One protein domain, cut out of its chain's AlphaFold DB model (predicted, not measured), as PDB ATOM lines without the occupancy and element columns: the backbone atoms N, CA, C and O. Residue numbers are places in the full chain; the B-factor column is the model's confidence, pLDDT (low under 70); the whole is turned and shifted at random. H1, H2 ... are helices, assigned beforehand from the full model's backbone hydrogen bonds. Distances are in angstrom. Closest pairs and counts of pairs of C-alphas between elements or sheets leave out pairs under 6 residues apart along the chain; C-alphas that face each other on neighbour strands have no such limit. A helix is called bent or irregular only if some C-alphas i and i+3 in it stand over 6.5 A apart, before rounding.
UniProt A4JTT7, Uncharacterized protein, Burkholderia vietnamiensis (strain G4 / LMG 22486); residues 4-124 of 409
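AT A GLANCE: This is residues 4 to 124 of the 409 residues of an uncharacterized protein of Burkholderia vietnamiensis (strain G4 / LMG 22486) (UniProt A4JTT7). H4 and H6 cross closely in the middle of a compact all-helix domain. Towards one end H3 packs on H4 and H2 on H6, with H1 beside H3 at the far end; towards the other, H7 packs on the last part of H4, H5 packs on H7, and the long H8 packs on H7 with residues 107 to 111 and on H6 with residues 114 to 122. The printed part has 121 residues, with eight named helices, H1 to H8 in order, and no named strand; 92 residues are in the helices. The radius of gyration of the C-alphas is 14.3 A, and the spans are 40 by 31 by 24 A.

IN THESE COORDINATES: H1, residues 4 to 12, begins at C-alpha 4 (148.749, 114.889, 210.715). H2 is residues 20 to 30, 15.3 A long from first to last C-alpha. H3 is residues 33 to 41; it is neither bent nor irregular, but only just: C-alphas 36 and 39 are 6.3 A apart. H4, residues 46 to 58, is 18.0 A long and ends at C-alpha 58 (162.718, 120.990, 223.206). H5 is residues 61 to 69, H6 residues 77 to 87 and H7 residues 90 to 100. H8, residues 106 to 124, is the longest at 26.9 A and ends at C-alpha 124 (156.357, 130.420, 241.869).

HOW THE PARTS SIT: H4 and H6 touch, closest at the C-alphas of Gly 54 and Gly 84, 4.1 A apart; they run opposite ways at 38 degrees, only just a steep tilt. With residues 48 to 52 alone H4 touches H3, closest at the C-alphas of Ala 37 and Ala 48, 5.3 A. H2 touches H6 at a steep tilt of 62 degrees, closest at the C-alphas of Leu 29 and Lys 78, 7.1 A. H1 touches no helix; it is near H2, and close to H3 but not clearly touching, closest at the C-alphas of Asp 9 and Val 38, 7.1 A. With residues 54 to 58 alone H4 touches H7, closest at the C-alphas of Thr 58 and Ala 92, 5.8 A. H5 touches H7, closest at the C-alphas of Arg 66 and Asp 99, 6.2 A. H8 touches H7 with residues 107 to 111 alone, closest at the C-alphas of Arg 94 and Asp 107, 5.3 A, and H6 with residues 114 to 122 alone, closest at those of Val 79 and Phe 118, 6.1 A. In H1, H2 and H4 to H8 every O i to N i+4 pair is within hydrogen-bond range; in H3 2 of 5 are, and 2 of 6 O i to N i+3 pairs.

THE WHOLE: The two C-alphas farthest apart are those of Arg 43 and Glu 103, at 40.7 A. The printed part has no cut and no long link. Mean pLDDT of the printed part is 90.4, and no printed residue is under 70; H8 has a mean of 84.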
ATOM      1  N   GLU A   4     148.020 115.555 211.805       90.25
ATOM      2  CA  GLU A   4     148.749 114.889 210.715       90.25
ATOM      3  C   GLU A   4     149.237 115.895 209.673       90.25
ATOM      4  O   GLU A   4     150.411 115.865 209.303       90.25
ATOM      5  N   ALA A   5     148.373 116.841 209.288       90.69
ATOM      6  CA  ALA A   5     148.744 117.966 208.432       90.69
ATOM      7  C   ALA A   5     149.854 118.810 209.083       90.69
ATOM      8  O   ALA A   5     150.918 118.994 208.498       90.69
ATOM      9  N   PHE A   6     149.673 119.207 210.347       92.25
ATOM     10  CA  PHE A   6     150.675 119.990 211.072       92.25
ATOM     11  C   PHE A   6     152.011 119.238 211.243       92.25
ATOM     12  O   PHE A   6     153.084 119.820 211.092       92.25
ATOM     13  N   ALA A   7     151.983 117.920 211.470       92.62
ATOM     14  CA  ALA A   7     153.200 117.110 211.484       92.62
ATOM     15  C   ALA A   7     153.872 117.005 210.099       92.62
ATOM     16  O   ALA A   7     155.079 116.767 210.027       92.62
ATOM     17  N   ALA A   8     153.136 117.141 208.990       93.00
ATOM     18  CA  ALA A   8     153.725 117.243 207.654       93.00
ATOM     19  C   ALA A   8     154.420 118.603 207.456       93.00
ATOM     20  O   ALA A   8     155.560 118.629 206.989       93.00
ATOM     21  N   ASP A   9     153.806 119.702 207.906       93.69
ATOM     22  CA  ASP A   9     154.416 121.038 207.875       93.69
ATOM     23  C   ASP A   9     155.692 121.134 208.722       93.69
ATOM     24  O   ASP A   9     156.703 121.652 208.249       93.69
ATOM     25  N   LEU A  10     155.720 120.553 209.928       93.44
ATOM     26  CA  LEU A  10     156.956 120.494 210.719       93.44
ATOM     27  C   LEU A  10     158.084 119.780 209.948       93.44
ATOM     28  O   LEU A  10     159.181 120.329 209.824       93.44
ATOM     29  N   ARG A  11     157.810 118.615 209.336       94.12
ATOM     30  CA  ARG A  11     158.800 117.902 208.499       94.12
ATOM     31  C   ARG A  11     159.274 118.763 207.323       94.12
ATOM     32  O   ARG A  11     160.474 118.813 207.058       94.12
ATOM     33  N   ARG A  12     158.354 119.473 206.659       94.25
ATOM     34  CA  ARG A  12     158.617 120.401 205.543       94.25
ATOM     35  C   ARG A  12     159.563 121.541 205.953       94.25
ATOM     36  O   ARG A  12     160.510 121.835 205.229       94.25
ATOM     37  N   LEU A  13     159.399 122.086 207.162       92.00
ATOM     38  CA  LEU A  13     160.273 123.107 207.771       92.00
ATOM     39  C   LEU A  13     161.604 122.556 208.344       92.00
ATOM     40  O   LEU A  13     162.397 123.300 208.945       92.00
ATOM     41  N   LYS A  14     161.880 121.258 208.133       92.81
ATOM     42  CA  LYS A  14     163.025 120.492 208.672       92.81
ATOM     43  C   LYS A  14     163.034 120.428 210.207       92.81
ATOM     44  O   LYS A  14     164.089 120.480 210.839       92.81
ATOM     45  N   ILE A  15     161.846 120.319 210.796       93.06
ATOM     46  CA  ILE A  15     161.598 120.158 212.230       93.06
ATOM     47  C   ILE A  15     161.086 118.723 212.468       93.06
ATOM     48  O   ILE A  15     160.141 118.301 211.801       93.06
ATOM     49  N   PRO A  16     161.676 117.939 213.389       89.56
ATOM     50  CA  PRO A  16     161.160 116.617 213.723       89.56
ATOM     51  C   PRO A  16     159.833 116.768 214.489       89.56
ATOM     52  O   PRO A  16     159.835 117.351 215.574       89.56
ATOM     53  N   PRO A  17     158.692 116.271 213.972       91.00
ATOM     54  CA  PRO A  17     157.447 116.315 214.723       91.00
ATOM     55  C   PRO A  17     157.530 115.348 215.918       91.00
ATOM     56  O   PRO A  17     157.977 114.209 215.740       91.00
ATOM     57  N   PRO A  18     157.100 115.757 217.124       91.31
ATOM     58  CA  PRO A  18     156.924 114.835 218.238       91.31
ATOM     59  C   PRO A  18     155.675 113.959 218.027       91.31
ATOM     60  O   PRO A  18     154.974 114.058 217.017       91.31
ATOM     61  N   ASP A  19     155.392 113.078 218.986       92.44
ATOM     62  CA  ASP A  19     154.209 112.217 218.959       92.44
ATOM     63  C   ASP A  19     152.887 113.010 219.047       92.44
ATOM     64  O   ASP A  19     152.852 114.179 219.440       92.44
ATOM     65  N   ARG A  20     151.769 112.352 218.712       92.38
ATOM     66  CA  ARG A  20     150.430 112.966 218.679       92.38
ATOM     67  C   ARG A  20     149.986 113.554 220.025       92.38
ATOM     68  O   ARG A  20     149.293 114.568 220.019       92.38
ATOM     69  N   ASN A  21     150.369 112.954 221.150       92.69
ATOM     70  CA  ASN A  21     149.954 113.421 222.473       92.69
ATOM     71  C   ASN A  21     150.773 114.652 222.878       92.69
ATOM     72  O   ASN A  21     150.203 115.635 223.342       92.69
ATOM     73  N   THR A  22     152.083 114.648 222.611       93.12
ATOM     74  CA  THR A  22     152.930 115.840 222.756       93.12
ATOM     75  C   THR A  22     152.470 116.971 221.825       93.12
ATOM     76  O   THR A  22     152.396 118.113 222.268       93.12
ATOM     77  N   LEU A  23     152.094 116.690 220.567       93.06
ATOM     78  CA  LEU A  23     151.541 117.701 219.648       93.06
ATOM     79  C   LEU A  23     150.256 118.351 220.182       93.06
ATOM     80  O   LEU A  23     150.121 119.569 220.084       93.06
ATOM     81  N   MET A  24     149.329 117.565 220.742       92.50
ATOM     82  CA  MET A  24     148.120 118.119 221.362       92.50
ATOM     83  C   MET A  24     148.456 118.913 222.626       92.50
ATOM     84  O   MET A  24     148.055 120.063 222.719       92.50
ATOM     85  N   GLY A  25     149.293 118.390 223.526       92.25
ATOM     86  CA  GLY A  25     149.679 119.112 224.743       92.25
ATOM     87  C   GLY A  25     150.423 120.432 224.486       92.25
ATOM     88  O   GLY A  25     150.316 121.354 225.287       92.25
ATOM     89  N   VAL A  26     151.147 120.565 223.366       92.56
ATOM     90  CA  VAL A  26     151.721 121.854 222.930       92.56
ATOM     91  C   VAL A  26     150.638 122.787 222.367       92.56
ATOM     92  O   VAL A  26     150.676 123.985 222.633       92.56
ATOM     93  N   TYR A  27     149.652 122.261 221.635       93.00
ATOM     94  CA  TYR A  27     148.500 123.036 221.150       93.00
ATOM     95  C   TYR A  27     147.589 123.520 222.293       93.00
ATOM     96  O   TYR A  27     147.097 124.641 222.241       93.00
ATOM     97  N   ASP A  28     147.422 122.727 223.350       91.75
ATOM     98  CA  ASP A  28     146.646 123.097 224.541       91.75
ATOM     99  C   ASP A  28     147.338 124.201 225.375       91.75
ATOM    100  O   ASP A  28     146.676 124.909 226.133       91.75
ATOM    101  N   LEU A  29     148.660 124.370 225.222       90.88
ATOM    102  CA  LEU A  29     149.461 125.418 225.873       90.88
ATOM    103  C   LEU A  29     149.579 126.703 225.033       90.88
ATOM    104  O   LEU A  29     149.446 127.799 225.573       90.88
ATOM    105  N   GLU A  30     149.837 126.581 223.728       90.62
ATOM    106  CA  GLU A  30     150.117 127.716 222.826       90.62
ATOM    107  C   GLU A  30     148.913 128.142 221.963       90.62
ATOM    108  O   GLU A  30     148.972 129.145 221.245       90.62
ATOM    109  N   GLY A  31     147.820 127.377 221.990       89.19
ATOM    110  CA  GLY A  31     146.631 127.615 221.180       89.19
ATOM    111  C   GLY A  31     146.908 127.566 219.674       89.19
ATOM    112  O   GLY A  31     147.719 126.787 219.171       89.19
ATOM    113  N   ASP A  32     146.223 128.426 218.919       87.12
ATOM    114  CA  ASP A  32     146.353 128.486 217.460       87.12
ATOM    115  C   ASP A  32     147.637 129.178 216.956       87.12
ATOM    116  O   ASP A  32     147.901 129.176 215.747       87.12
ATOM    117  N   TYR A  33     148.473 129.714 217.853       87.88
ATOM    118  CA  TYR A  33     149.691 130.437 217.489       87.88
ATOM    119  C   TYR A  33     150.710 129.531 216.780       87.88
ATOM    120  O   TYR A  33     151.255 129.920 215.746       87.88
ATOM    121  N   ILE A  34     150.888 128.281 217.233       90.25
ATOM    122  CA  ILE A  34     151.764 127.311 216.546       90.25
ATOM    123  C   ILE A  34     151.299 127.019 215.112       90.25
ATOM    124  O   ILE A  34     152.129 126.861 214.222       90.25
ATOM    125  N   THR A  35     149.985 127.007 214.859       89.75
ATOM    126  CA  THR A  35     149.431 126.819 213.509       89.75
ATOM    127  C   THR A  35     149.523 128.082 212.651       89.75
ATOM    128  O   THR A  35     149.747 127.973 211.450       89.75
ATOM    129  N   LYS A  36     149.428 129.278 213.249       90.56
ATOM    130  CA  LYS A  36     149.635 130.569 212.564       90.56
ATOM    131  C   LYS A  36     151.101 130.814 212.195       90.56
ATOM    132  O   LYS A  36     151.370 131.451 211.183       90.56
ATOM    133  N   ALA A  37     152.049 130.276 212.962       90.31
ATOM    134  CA  ALA A  37     153.480 130.422 212.695       90.31
ATOM    135  C   ALA A  37     153.969 129.655 211.444       90.31
ATOM    136  O   ALA A  37     155.013 130.000 210.895       90.31
ATOM    137  N   VAL A  38     153.234 128.645 210.959       91.25
ATOM    138  CA  VAL A  38     153.602 127.883 209.745       91.25
ATOM    139  C   VAL A  38     153.559 128.745 208.470       91.25
ATOM    140  O   VAL A  38     154.610 128.878 207.844       91.25
ATOM    141  N   PRO A  39     152.436 129.393 208.090       89.69
ATOM    142  CA  PRO A  39     152.402 130.264 206.910       89.69
ATOM    143  C   PRO A  39     153.289 131.513 207.041       89.69
ATOM    144  O   PRO A  39     153.640 132.112 206.030       89.69
ATOM    145  N   GLU A  40     153.693 131.896 208.256       88.62
ATOM    146  CA  GLU A  40     154.742 132.903 208.458       88.62
ATOM    147  C   GLU A  40     156.128 132.375 208.057       88.62
ATOM    148  O   GLU A  40     156.876 133.073 207.376       88.62
ATOM    149  N   CYS A  41     156.468 131.124 208.388       87.75
ATOM    150  CA  CYS A  41     157.714 130.504 207.916       87.75
ATOM    151  C   CYS A  41     157.775 130.417 206.383       87.75
ATOM    152  O   CYS A  41     158.853 130.543 205.807       87.75
ATOM    153  N   ASP A  42     156.621 130.249 205.733       83.88
ATOM    154  CA  ASP A  42     156.490 130.221 204.270       83.88
ATOM    155  C   ASP A  42     156.621 131.612 203.617       83.88
ATOM    156  O   ASP A  42     156.768 131.714 202.402       83.88
ATOM    157  N   ARG A  43     156.628 132.679 204.428       90.12
ATOM    158  CA  ARG A  43     156.966 134.067 204.060       90.12
ATOM    159  C   ARG A  43     158.407 134.430 204.451       90.12
ATOM    160  O   ARG A  43     158.713 135.598 204.661       90.12
ATOM    161  N   GLU A  44     159.263 133.422 204.625       86.50
ATOM    162  CA  GLU A  44     160.663 133.544 205.067       86.50
ATOM    163  C   GLU A  44     160.843 134.229 206.443       86.50
ATOM    164  O   GLU A  44     161.932 134.687 206.789       86.50
ATOM    165  N   ASN A  45     159.798 134.256 207.285       89.75
ATOM    166  CA  ASN A  45     159.850 134.859 208.618       89.75
ATOM    167  C   ASN A  45     160.734 134.030 209.571       89.75
ATOM    168  O   ASN A  45     160.272 133.105 210.253       89.75
ATOM    169  N   GLU A  46     162.021 134.384 209.655       86.44
ATOM    170  CA  GLU A  46     162.999 133.696 210.505       86.44
ATOM    171  C   GLU A  46     162.577 133.625 211.979       86.44
ATOM    172  O   GLU A  46     162.888 132.643 212.652       86.44
ATOM    173  N   ARG A  47     161.835 134.621 212.492       87.94
ATOM    174  CA  ARG A  47     161.362 134.636 213.887       87.94
ATOM    175  C   ARG A  47     160.317 133.549 214.136       87.94
ATOM    176  O   ARG A  47     160.419 132.838 215.137       87.94
ATOM    177  N   ALA A  48     159.373 133.361 213.213       89.19
ATOM    178  CA  ALA A  48     158.402 132.267 213.282       89.19
ATOM    179  C   ALA A  48     159.098 130.895 213.202       89.19
ATOM    180  O   ALA A  48     158.805 129.990 213.989       89.19
ATOM    181  N   LEU A  49     160.097 130.768 212.322       90.94
ATOM    182  CA  LEU A  49     160.876 129.540 212.161       90.94
ATOM    183  C   LEU A  49     161.764 129.246 213.381       90.94
ATOM    184  O   LEU A  49     161.936 128.084 213.754       90.94
ATOM    185  N   HIS A  50     162.305 130.279 214.028       89.81
ATOM    186  CA  HIS A  50     163.065 130.181 215.274       89.81
ATOM    187  C   HIS A  50     162.175 129.743 216.446       89.81
ATOM    188  O   HIS A  50     162.558 128.834 217.182       89.81
ATOM    189  N   TYR A  51     160.975 130.320 216.570       93.12
ATOM    190  CA  TYR A  51     159.956 129.944 217.557       93.12
ATOM    191  C   TYR A  51     159.521 128.475 217.404       93.12
ATOM    192  O   TYR A  51     159.641 127.699 218.356       93.12
ATOM    193  N   LEU A  52     159.115 128.052 216.196       94.25
ATOM    194  CA  LEU A  52     158.701 126.665 215.945       94.25
ATOM    195  C   LEU A  52     159.847 125.677 216.194       94.25
ATOM    196  O   LEU A  52     159.642 124.641 216.826       94.25
ATOM    197  N   ARG A  53     161.070 125.997 215.750       94.75
ATOM    198  CA  ARG A  53     162.256 125.173 216.040       94.75
ATOM    199  C   ARG A  53     162.536 125.092 217.534       94.75
ATOM    200  O   ARG A  53     162.868 124.014 218.013       94.75
ATOM    201  N   GLY A  54     162.398 126.198 218.258       91.69
ATOM    202  CA  GLY A  54     162.580 126.245 219.701       91.69
ATOM    203  C   GLY A  54     161.692 125.243 220.424       91.69
ATOM    204  O   GLY A  54     162.208 124.294 221.008       91.69
ATOM    205  N   ILE A  55     160.371 125.392 220.302       94.94
ATOM    206  CA  ILE A  55     159.397 124.484 220.929       94.94
ATOM    207  C   ILE A  55     159.599 123.037 220.465       94.94
ATOM    208  O   ILE A  55     159.718 122.122 221.281       94.94
ATOM    209  N   PHE A  56     159.641 122.792 219.154       96.06
ATOM    210  CA  PHE A  56     159.573 121.417 218.665       96.06
ATOM    211  C   PHE A  56     160.889 120.647 218.770       96.06
ATOM    212  O   PHE A  56     160.838 119.423 218.830       96.06
ATOM    213  N   PHE A  57     162.048 121.301 218.919       95.00
ATOM    214  CA  PHE A  57     163.253 120.593 219.362       95.00
ATOM    215  C   PHE A  57     163.248 120.308 220.879       95.00
ATOM    216  O   PHE A  57     163.706 119.229 221.269       95.00
ATOM    217  N   THR A  58     162.713 121.194 221.738       94.38
ATOM    218  CA  THR A  58     162.718 120.990 223.206       94.38
ATOM    219  C   THR A  58     161.739 119.933 223.711       94.38
ATOM    220  O   THR A  58     161.961 119.384 224.787       94.38
ATOM    221  N   VAL A  59     160.698 119.571 222.954       94.75
ATOM    222  CA  VAL A  59     159.725 118.540 223.379       94.75
ATOM    223  C   VAL A  59     160.002 117.122 222.844       94.75
ATOM    224  O   VAL A  59     159.269 116.189 223.184       94.75
ATOM    225  N   THR A  60     161.054 116.929 222.034       92.88
ATOM    226  CA  THR A  60     161.377 115.628 221.401       92.88
ATOM    227  C   THR A  60     161.700 114.506 222.406       92.88
ATOM    228  O   THR A  60     162.294 114.773 223.454       92.88
ATOM    229  N   PRO A  61     161.400 113.225 222.083       90.44
ATOM    230  CA  PRO A  61     161.836 112.075 222.887       90.44
ATOM    231  C   PRO A  61     163.356 112.039 223.084       90.44
ATOM    232  O   PRO A  61     163.831 111.977 224.215       90.44
ATOM    233  N   THR A  62     164.115 112.242 222.002       92.69
ATOM    234  CA  THR A  62     165.583 112.270 222.023       92.69
ATOM    235  C   THR A  62     166.154 113.342 222.950       92.69
ATOM    236  O   THR A  62     167.227 113.147 223.513       92.69
ATOM    237  N   LEU A  63     165.464 114.466 223.171       93.94
ATOM    238  CA  LEU A  63     165.917 115.444 224.159       93.94
ATOM    239  C   LEU A  63     165.696 114.961 225.602       93.94
ATOM    240  O   LEU A  63     166.571 115.146 226.449       93.94
ATOM    241  N   LYS A  64     164.570 114.291 225.878       93.19
ATOM    242  CA  LYS A  64     164.279 113.685 227.191       93.19
ATOM    243  C   LYS A  64     165.295 112.580 227.517       93.19
ATOM    244  O   LYS A  64     165.836 112.564 228.619       93.19
ATOM    245  N   GLU A  65     165.650 111.754 226.533       94.44
ATOM    246  CA  GLU A  65     166.716 110.741 226.634       94.44
ATOM    247  C   GLU A  65     168.088 111.355 226.975       94.44
ATOM    248  O   GLU A  65     168.838 110.794 227.775       94.44
ATOM    249  N   ARG A  66     168.429 112.520 226.400       95.69
ATOM    250  CA  ARG A  66     169.679 113.243 226.711       95.69
ATOM    251  C   ARG A  66     169.687 113.810 228.129       95.69
ATOM    252  O   ARG A  66     170.704 113.704 228.808       95.69
ATOM    253  N   LEU A  67     168.562 114.347 228.612       94.25
ATOM    254  CA  LEU A  67     168.426 114.749 230.018       94.25
ATOM    255  C   LEU A  67     168.625 113.548 230.958       94.25
ATOM    256  O   LEU A  67     169.425 113.630 231.889       94.25
ATOM    257  N   GLN A  68     167.979 112.413 230.671       94.25
ATOM    258  CA  GLN A  68     168.109 111.185 231.466       94.25
ATOM    259  C   GLN A  68     169.544 110.643 231.488       94.25
ATOM    260  O   GLN A  68     170.066 110.358 232.564       94.25
ATOM    261  N   ARG A  69     170.223 110.557 230.333       94.38
ATOM    262  CA  ARG A  69     171.636 110.124 230.264       94.38
ATOM    263  C   ARG A  69     172.599 111.079 230.976       94.38
ATOM    264  O   ARG A  69     173.708 110.678 231.312       94.38
ATOM    265  N   ARG A  70     172.165 112.308 231.267       91.38
ATOM    266  CA  ARG A  70     172.885 113.297 232.084       91.38
ATOM    267  C   ARG A  70     172.377 113.421 233.519       91.38
ATOM    268  O   ARG A  70     172.749 114.363 234.216       91.38
ATOM    269  N   ASN A  71     171.574 112.452 233.967       91.00
ATOM    270  CA  ASN A  71     170.976 112.373 235.301       91.00
ATOM    271  C   ASN A  71     170.212 113.652 235.707       91.00
ATOM    272  O   ASN A  71     170.111 113.994 236.885       91.00
ATOM    273  N   MET A  72     169.689 114.377 234.714       89.81
ATOM    274  CA  MET A  72     168.848 115.553 234.900       89.81
ATOM    275  C   MET A  72     167.388 115.117 235.035       89.81
ATOM    276  O   MET A  72     166.919 114.237 234.310       89.81
ATOM    277  N   MET A  73     166.639 115.784 235.914       88.88
ATOM    278  CA  MET A  73     165.180 115.651 235.951       88.88
ATOM    279  C   MET A  73     164.553 116.034 234.600       88.88
ATOM    280  O   MET A  73     165.026 116.950 233.929       88.88
ATOM    281  N   ILE A  74     163.462 115.372 234.212       92.44
ATOM    282  CA  ILE A  74     162.667 115.779 233.046       92.44
ATOM    283  C   ILE A  74     161.657 116.844 233.513       92.44
ATOM    284  O   ILE A  74     160.876 116.548 234.420       92.44
ATOM    285  N   PRO A  75     161.643 118.065 232.942       90.62
ATOM    286  CA  PRO A  75     160.645 119.082 233.276       90.62
ATOM    287  C   PRO A  75     159.239 118.741 232.768       90.62
ATOM    288  O   PRO A  75     159.056 117.855 231.930       90.62
ATOM    289  N   SER A  76     158.248 119.514 233.216       93.38
ATOM    290  CA  SER A  76     156.904 119.491 232.636       93.38
ATOM    291  C   SER A  76     156.923 119.864 231.143       93.38
ATOM    292  O   SER A  76     157.845 120.524 230.651       93.38
ATOM    293  N   LEU A  77     155.866 119.493 230.407       94.00
ATOM    294  CA  LEU A  77     155.706 119.934 229.016       94.00
ATOM    295  C   LEU A  77     155.648 121.468 228.917       94.00
ATOM    296  O   LEU A  77     156.251 122.037 228.010       94.00
ATOM    297  N   LYS A  78     155.009 122.132 229.890       93.25
ATOM    298  CA  LYS A  78     154.931 123.595 229.998       93.25
ATOM    299  C   LYS A  78     156.321 124.232 230.103       93.25
ATOM    300  O   LYS A  78     156.620 125.153 229.350       93.25
ATOM    301  N   VAL A  79     157.192 123.711 230.970       93.56
ATOM    302  CA  VAL A  79     158.571 124.208 231.110       93.56
ATOM    303  C   VAL A  79     159.401 123.938 229.853       93.56
ATOM    304  O   VAL A  79     160.148 124.818 229.433       93.56
ATOM    305  N   LEU A  80     159.253 122.780 229.201       95.38
ATOM    306  CA  LEU A  80     159.947 122.507 227.932       95.38
ATOM    307  C   LEU A  80     159.493 123.445 226.799       95.38
ATOM    308  O   LEU A  80     160.332 123.886 226.009       95.38
ATOM    309  N   VAL A  81     158.202 123.788 226.739       93.81
ATOM    310  CA  VAL A  81     157.655 124.788 225.808       93.81
ATOM    311  C   VAL A  81     158.193 126.188 226.122       93.81
ATOM    312  O   VAL A  81     158.726 126.832 225.223       93.81
ATOM    313  N   GLU A  82     158.162 126.645 227.377       94.00
ATOM    314  CA  GLU A  82     158.692 127.964 227.764       94.00
ATOM    315  C   GLU A  82     160.205 128.111 227.530       94.00
ATOM    316  O   GLU A  82     160.651 129.139 227.011       94.00
ATOM    317  N   ILE A  83     160.995 127.070 227.821       92.19
ATOM    318  CA  ILE A  83     162.417 127.013 227.450       92.19
ATOM    319  C   ILE A  83     162.561 127.148 225.928       92.19
ATOM    320  O   ILE A  83     163.335 127.980 225.458       92.19
ATOM    321  N   GLY A  84     161.789 126.381 225.151       92.88
ATOM    322  CA  GLY A  84     161.813 126.432 223.687       92.88
ATOM    323  C   GLY A  84     161.448 127.807 223.120       92.88
ATOM    324  O   GLY A  84     162.079 128.264 222.171       92.88
ATOM    325  N   LYS A  85     160.488 128.509 223.729       91.50
ATOM    326  CA  LYS A  85     160.045 129.848 223.310       91.50
ATOM    327  C   LYS A  85     161.105 130.920 223.534       91.50
ATOM    328  O   LYS A  85     161.337 131.732 222.643       91.50
ATOM    329  N   ARG A  86     161.732 130.942 224.717       90.81
ATOM    330  CA  ARG A  86     162.647 132.030 225.112       90.81
ATOM    331  C   ARG A  86     164.106 131.768 224.732       90.81
ATOM    332  O   ARG A  86     164.825 132.709 224.429       90.81
ATOM    333  N   GLU A  87     164.542 130.509 224.736       89.69
ATOM    334  CA  GLU A  87     165.922 130.107 224.414       89.69
ATOM    335  C   GLU A  87     166.047 129.568 222.970       89.69
ATOM    336  O   GLU A  87     167.148 129.318 222.473       89.69
ATOM    337  N   GLY A  88     164.924 129.365 222.272       90.44
ATOM    338  CA  GLY A  88     164.907 128.880 220.895       90.44
ATOM    339  C   GLY A  88     165.548 127.490 220.733       90.44
ATOM    340  O   GLY A  88     165.622 126.695 221.674       90.44
ATOM    341  N   PRO A  89     166.067 127.159 219.534       91.38
ATOM    342  CA  PRO A  89     166.767 125.899 219.299       91.38
ATOM    343  C   PRO A  89     168.121 125.805 220.029       91.38
ATOM    344  O   PRO A  89     168.772 124.761 219.951       91.38
ATOM    345  N   GLN A  90     168.584 126.860 220.716       90.62
ATOM    346  CA  GLN A  90     169.868 126.857 221.419       90.62
ATOM    347  C   GLN A  90     169.885 125.837 222.560       90.62
ATOM    348  O   GLN A  90     170.870 125.112 222.688       90.62
ATOM    349  N   PHE A  91     168.800 125.706 223.330       93.38
ATOM    350  CA  PHE A  91     168.728 124.730 224.423       93.38
ATOM    351  C   PHE A  91     168.939 123.294 223.930       93.38
ATOM    352  O   PHE A  91     169.809 122.581 224.429       93.38
ATOM    353  N   ALA A  92     168.224 122.892 222.876       94.38
ATOM    354  CA  ALA A  92     168.370 121.560 222.296       94.38
ATOM    355  C   ALA A  92     169.759 121.324 221.671       94.38
ATOM    356  O   ALA A  92     170.302 120.224 221.786       94.38
ATOM    357  N   ARG A  93     170.366 122.351 221.056       94.50
ATOM    358  CA  ARG A  93     171.740 122.281 220.523       94.50
ATOM    359  C   ARG A  93     172.778 122.102 221.633       94.50
ATOM    360  O   ARG A  93     173.577 121.178 221.549       94.50
ATOM    361  N   ARG A  94     172.736 122.923 222.685       92.19
ATOM    362  CA  ARG A  94     173.728 122.877 223.773       92.19
ATOM    363  C   ARG A  94     173.583 121.624 224.635       92.19
ATOM    364  O   ARG A  94     174.587 121.041 225.020       92.19
ATOM    365  N   LEU A  95     172.362 121.127 224.843       95.38
ATOM    366  CA  LEU A  95     172.155 119.812 225.454       95.38
ATOM    367  C   LEU A  95     172.679 118.677 224.567       95.38
ATOM    368  O   LEU A  95     173.293 117.753 225.087       95.38
ATOM    369  N   LYS A  96     172.505 118.747 223.238       95.56
ATOM    370  CA  LYS A  96     173.156 117.804 222.314       95.56
ATOM    371  C   LYS A  96     174.686 117.839 222.457       95.56
ATOM    372  O   LYS A  96     175.299 116.780 222.537       95.56
ATOM    373  N   GLN A  97     175.280 119.032 222.501       93.25
ATOM    374  CA  GLN A  97     176.731 119.220 222.595       93.25
ATOM    375  C   GLN A  97     177.292 118.708 223.928       93.25
ATOM    376  O   GLN A  97     178.203 117.887 223.904       93.25
ATOM    377  N   TRP A  98     176.697 119.079 225.070       93.62
ATOM    378  CA  TRP A  98     177.040 118.501 226.378       93.62
ATOM    379  C   TRP A  98     176.915 116.975 226.373       93.62
ATOM    380  O   TRP A  98     177.809 116.262 226.827       93.62
ATOM    381  N   ASP A  99     175.809 116.463 225.834       94.69
ATOM    382  CA  ASP A  99     175.546 115.035 225.822       94.69
ATOM    383  C   ASP A  99     176.570 114.237 224.998       94.69
ATOM    384  O   ASP A  99     176.964 113.149 225.418       94.69
ATOM    385  N   GLU A 100     177.055 114.797 223.890       93.81
ATOM    386  CA  GLU A 100     178.103 114.204 223.051       93.81
ATOM    387  C   GLU A 100     179.528 114.440 223.589       93.81
ATOM    388  O   GLU A 100     180.400 113.607 223.363       93.81
ATOM    389  N   ALA A 101     179.768 115.509 224.357       91.00
ATOM    390  CA  ALA A 101     181.091 115.878 224.876       91.00
ATOM    391  C   ALA A 101     181.598 115.026 226.058       91.00
ATOM    392  O   ALA A 101     182.728 115.214 226.500       91.00
ATOM    393  N   GLY A 102     180.788 114.119 226.612       86.31
ATOM    394  CA  GLY A 102     181.186 113.269 227.747       86.31
ATOM    395  C   GLY A 102     181.215 113.979 229.112       86.31
ATOM    396  O   GLY A 102     180.701 113.426 230.081       86.31
ATOM    397  N   GLU A 103     181.702 115.215 229.185       84.44
ATOM    398  CA  GLU A 103     182.115 115.886 230.429       84.44
ATOM    399  C   GLU A 103     181.229 117.090 230.823       84.44
ATOM    400  O   GLU A 103     180.322 117.485 230.091       84.44
ATOM    401  N   ASP A 104     181.450 117.659 232.014       80.38
ATOM    402  CA  ASP A 104     180.779 118.886 232.476       80.38
ATOM    403  C   ASP A 104     181.547 120.146 232.034       80.38
ATOM    404  O   ASP A 104     182.773 120.183 232.065       80.38
ATOM    405  N   GLY A 105     180.827 121.205 231.651       77.25
ATOM    406  CA  GLY A 105     181.416 122.428 231.095       77.25
ATOM    407  C   GLY A 105     180.375 123.517 230.824       77.25
ATOM    408  O   GLY A 105     179.283 123.498 231.394       77.25
ATOM    409  N   ASP A 106     180.678 124.470 229.938       73.12
ATOM    410  CA  ASP A 106     179.796 125.620 229.667       73.12
ATOM    411  C   ASP A 106     178.397 125.226 229.176       73.12
ATOM    412  O   ASP A 106     177.413 125.891 229.514       73.12
ATOM    413  N   ASP A 107     178.290 124.151 228.393       81.44
ATOM    414  CA  ASP A 107     177.006 123.638 227.921       81.44
ATOM    415  C   ASP A 107     176.199 123.008 229.066       81.44
ATOM    416  O   ASP A 107     175.016 123.316 229.214       81.44
ATOM    417  N   SER A 108     176.827 122.214 229.941       83.62
ATOM    418  CA  SER A 108     176.129 121.616 231.088       83.62
ATOM    419  C   SER A 108     175.707 122.654 232.120       83.62
ATOM    420  O   SER A 108     174.578 122.625 232.617       83.62
ATOM    421  N   ARG A 109     176.573 123.640 232.375       70.94
ATOM    422  CA  ARG A 109     176.284 124.806 233.211       70.94
ATOM    423  C   ARG A 109     175.107 125.604 232.659       70.94
ATOM    424  O   ARG A 109     174.217 125.966 233.426       70.94
ATOM    425  N   TYR A 110     175.071 125.843 231.348       86.56
ATOM    426  CA  TYR A 110     173.953 126.519 230.693       86.56
ATOM    427  C   TYR A 110     172.645 125.724 230.828       86.56
ATOM    428  O   TYR A 110     171.662 126.282 231.306       86.56
ATOM    429  N   ILE A 111     172.632 124.420 230.518       92.44
ATOM    430  CA  ILE A 111     171.418 123.594 230.644       92.44
ATOM    431  C   ILE A 111     170.905 123.555 232.090       92.44
ATOM    432  O   ILE A 111     169.713 123.769 232.313       92.44
ATOM    433  N   ARG A 112     171.789 123.361 233.081       88.69
ATOM    434  CA  ARG A 112     171.421 123.368 234.510       88.69
ATOM    435  C   ARG A 112     170.838 124.713 234.955       88.69
ATOM    436  O   ARG A 112     169.795 124.726 235.603       88.69
ATOM    437  N   LEU A 113     171.470 125.834 234.592       76.81
ATOM    438  CA  LEU A 113     170.993 127.176 234.953       76.81
ATOM    439  C   LEU A 113     169.667 127.529 234.268       76.81
ATOM    440  O   LEU A 113     168.771 128.069 234.917       76.81
ATOM    441  N   THR A 114     169.517 127.197 232.984       86.81
ATOM    442  CA  THR A 114     168.271 127.416 232.245       86.81
ATOM    443  C   THR A 114     167.142 126.576 232.837       86.81
ATOM    444  O   THR A 114     166.092 127.126 233.153       86.81
ATOM    445  N   MET A 115     167.350 125.282 233.097       90.38
ATOM    446  CA  MET A 115     166.327 124.461 233.756       90.38
ATOM    447  C   MET A 115     165.945 125.011 235.135       90.38
ATOM    448  O   MET A 115     164.758 125.173 235.397       90.38
ATOM    449  N   ALA A 116     166.915 125.366 235.986       83.69
ATOM    450  CA  ALA A 116     166.635 125.932 237.309       83.69
ATOM    451  C   ALA A 116     165.774 127.211 237.237       83.69
ATOM    452  O   ALA A 116     164.786 127.322 237.957       83.69
ATOM    453  N   LYS A 117     166.093 128.129 236.311       87.81
ATOM    454  CA  LYS A 117     165.338 129.370 236.041       87.81
ATOM    455  C   LYS A 117     163.859 129.106 235.728       87.81
ATOM    456  O   LYS A 117     162.997 129.769 236.299       87.81
ATOM    457  N   PHE A 118     163.551 128.164 234.835       89.69
ATOM    458  CA  PHE A 118     162.162 127.904 234.427       89.69
ATOM    459  C   PHE A 118     161.397 127.000 235.405       89.69
ATOM    460  O   PHE A 118     160.202 127.203 235.603       89.69
ATOM    461  N   LEU A 119     162.073 126.062 236.074       86.31
ATOM    462  CA  LEU A 119     161.477 125.253 237.142       86.31
ATOM    463  C   LEU A 119     161.120 126.105 238.371       86.31
ATOM    464  O   LEU A 119     160.076 125.891 238.983       86.31
ATOM    465  N   GLN A 120     161.940 127.111 238.701       83.81
ATOM    466  CA  GLN A 120     161.602 128.093 239.731       83.81
ATOM    467  C   GLN A 120     160.363 128.916 239.339       83.81
ATOM    468  O   GLN A 120     159.478 129.092 240.170       83.81
ATOM    469  N   GLN A 121     160.249 129.354 238.077       84.75
ATOM    470  CA  GLN A 121     159.060 130.074 237.591       84.75
ATOM    471  C   GLN A 121     157.788 129.210 237.676       84.75
ATOM    472  O   GLN A 121     156.773 129.671 238.190       84.75
ATOM    473  N   GLU A 122     157.847 127.932 237.285       86.88
ATOM    474  CA  GLU A 122     156.713 127.003 237.429       86.88
ATOM    475  C   GLU A 122     156.305 126.787 238.901       86.88
ATOM    476  O   GLU A 122     155.110 126.725 239.214       86.88
ATOM    477  N   ALA A 123     157.270 126.736 239.825       82.06
ATOM    478  CA  ALA A 123     157.005 126.645 241.260       82.06
ATOM    479  C   ALA A 123     156.392 127.937 241.842       82.06
ATOM    480  O   ALA A 123     155.457 127.867 242.640       82.06
ATOM    481  N   GLU A 124     156.875 129.114 241.436       81.94
ATOM    482  CA  GLU A 124     156.357 130.420 241.869       81.94
ATOM    483  C   GLU A 124     154.931 130.681 241.346       81.94
ATOM    484  O   GLU A 124     154.066 131.142 242.098       81.94
TER     485      GLU A 124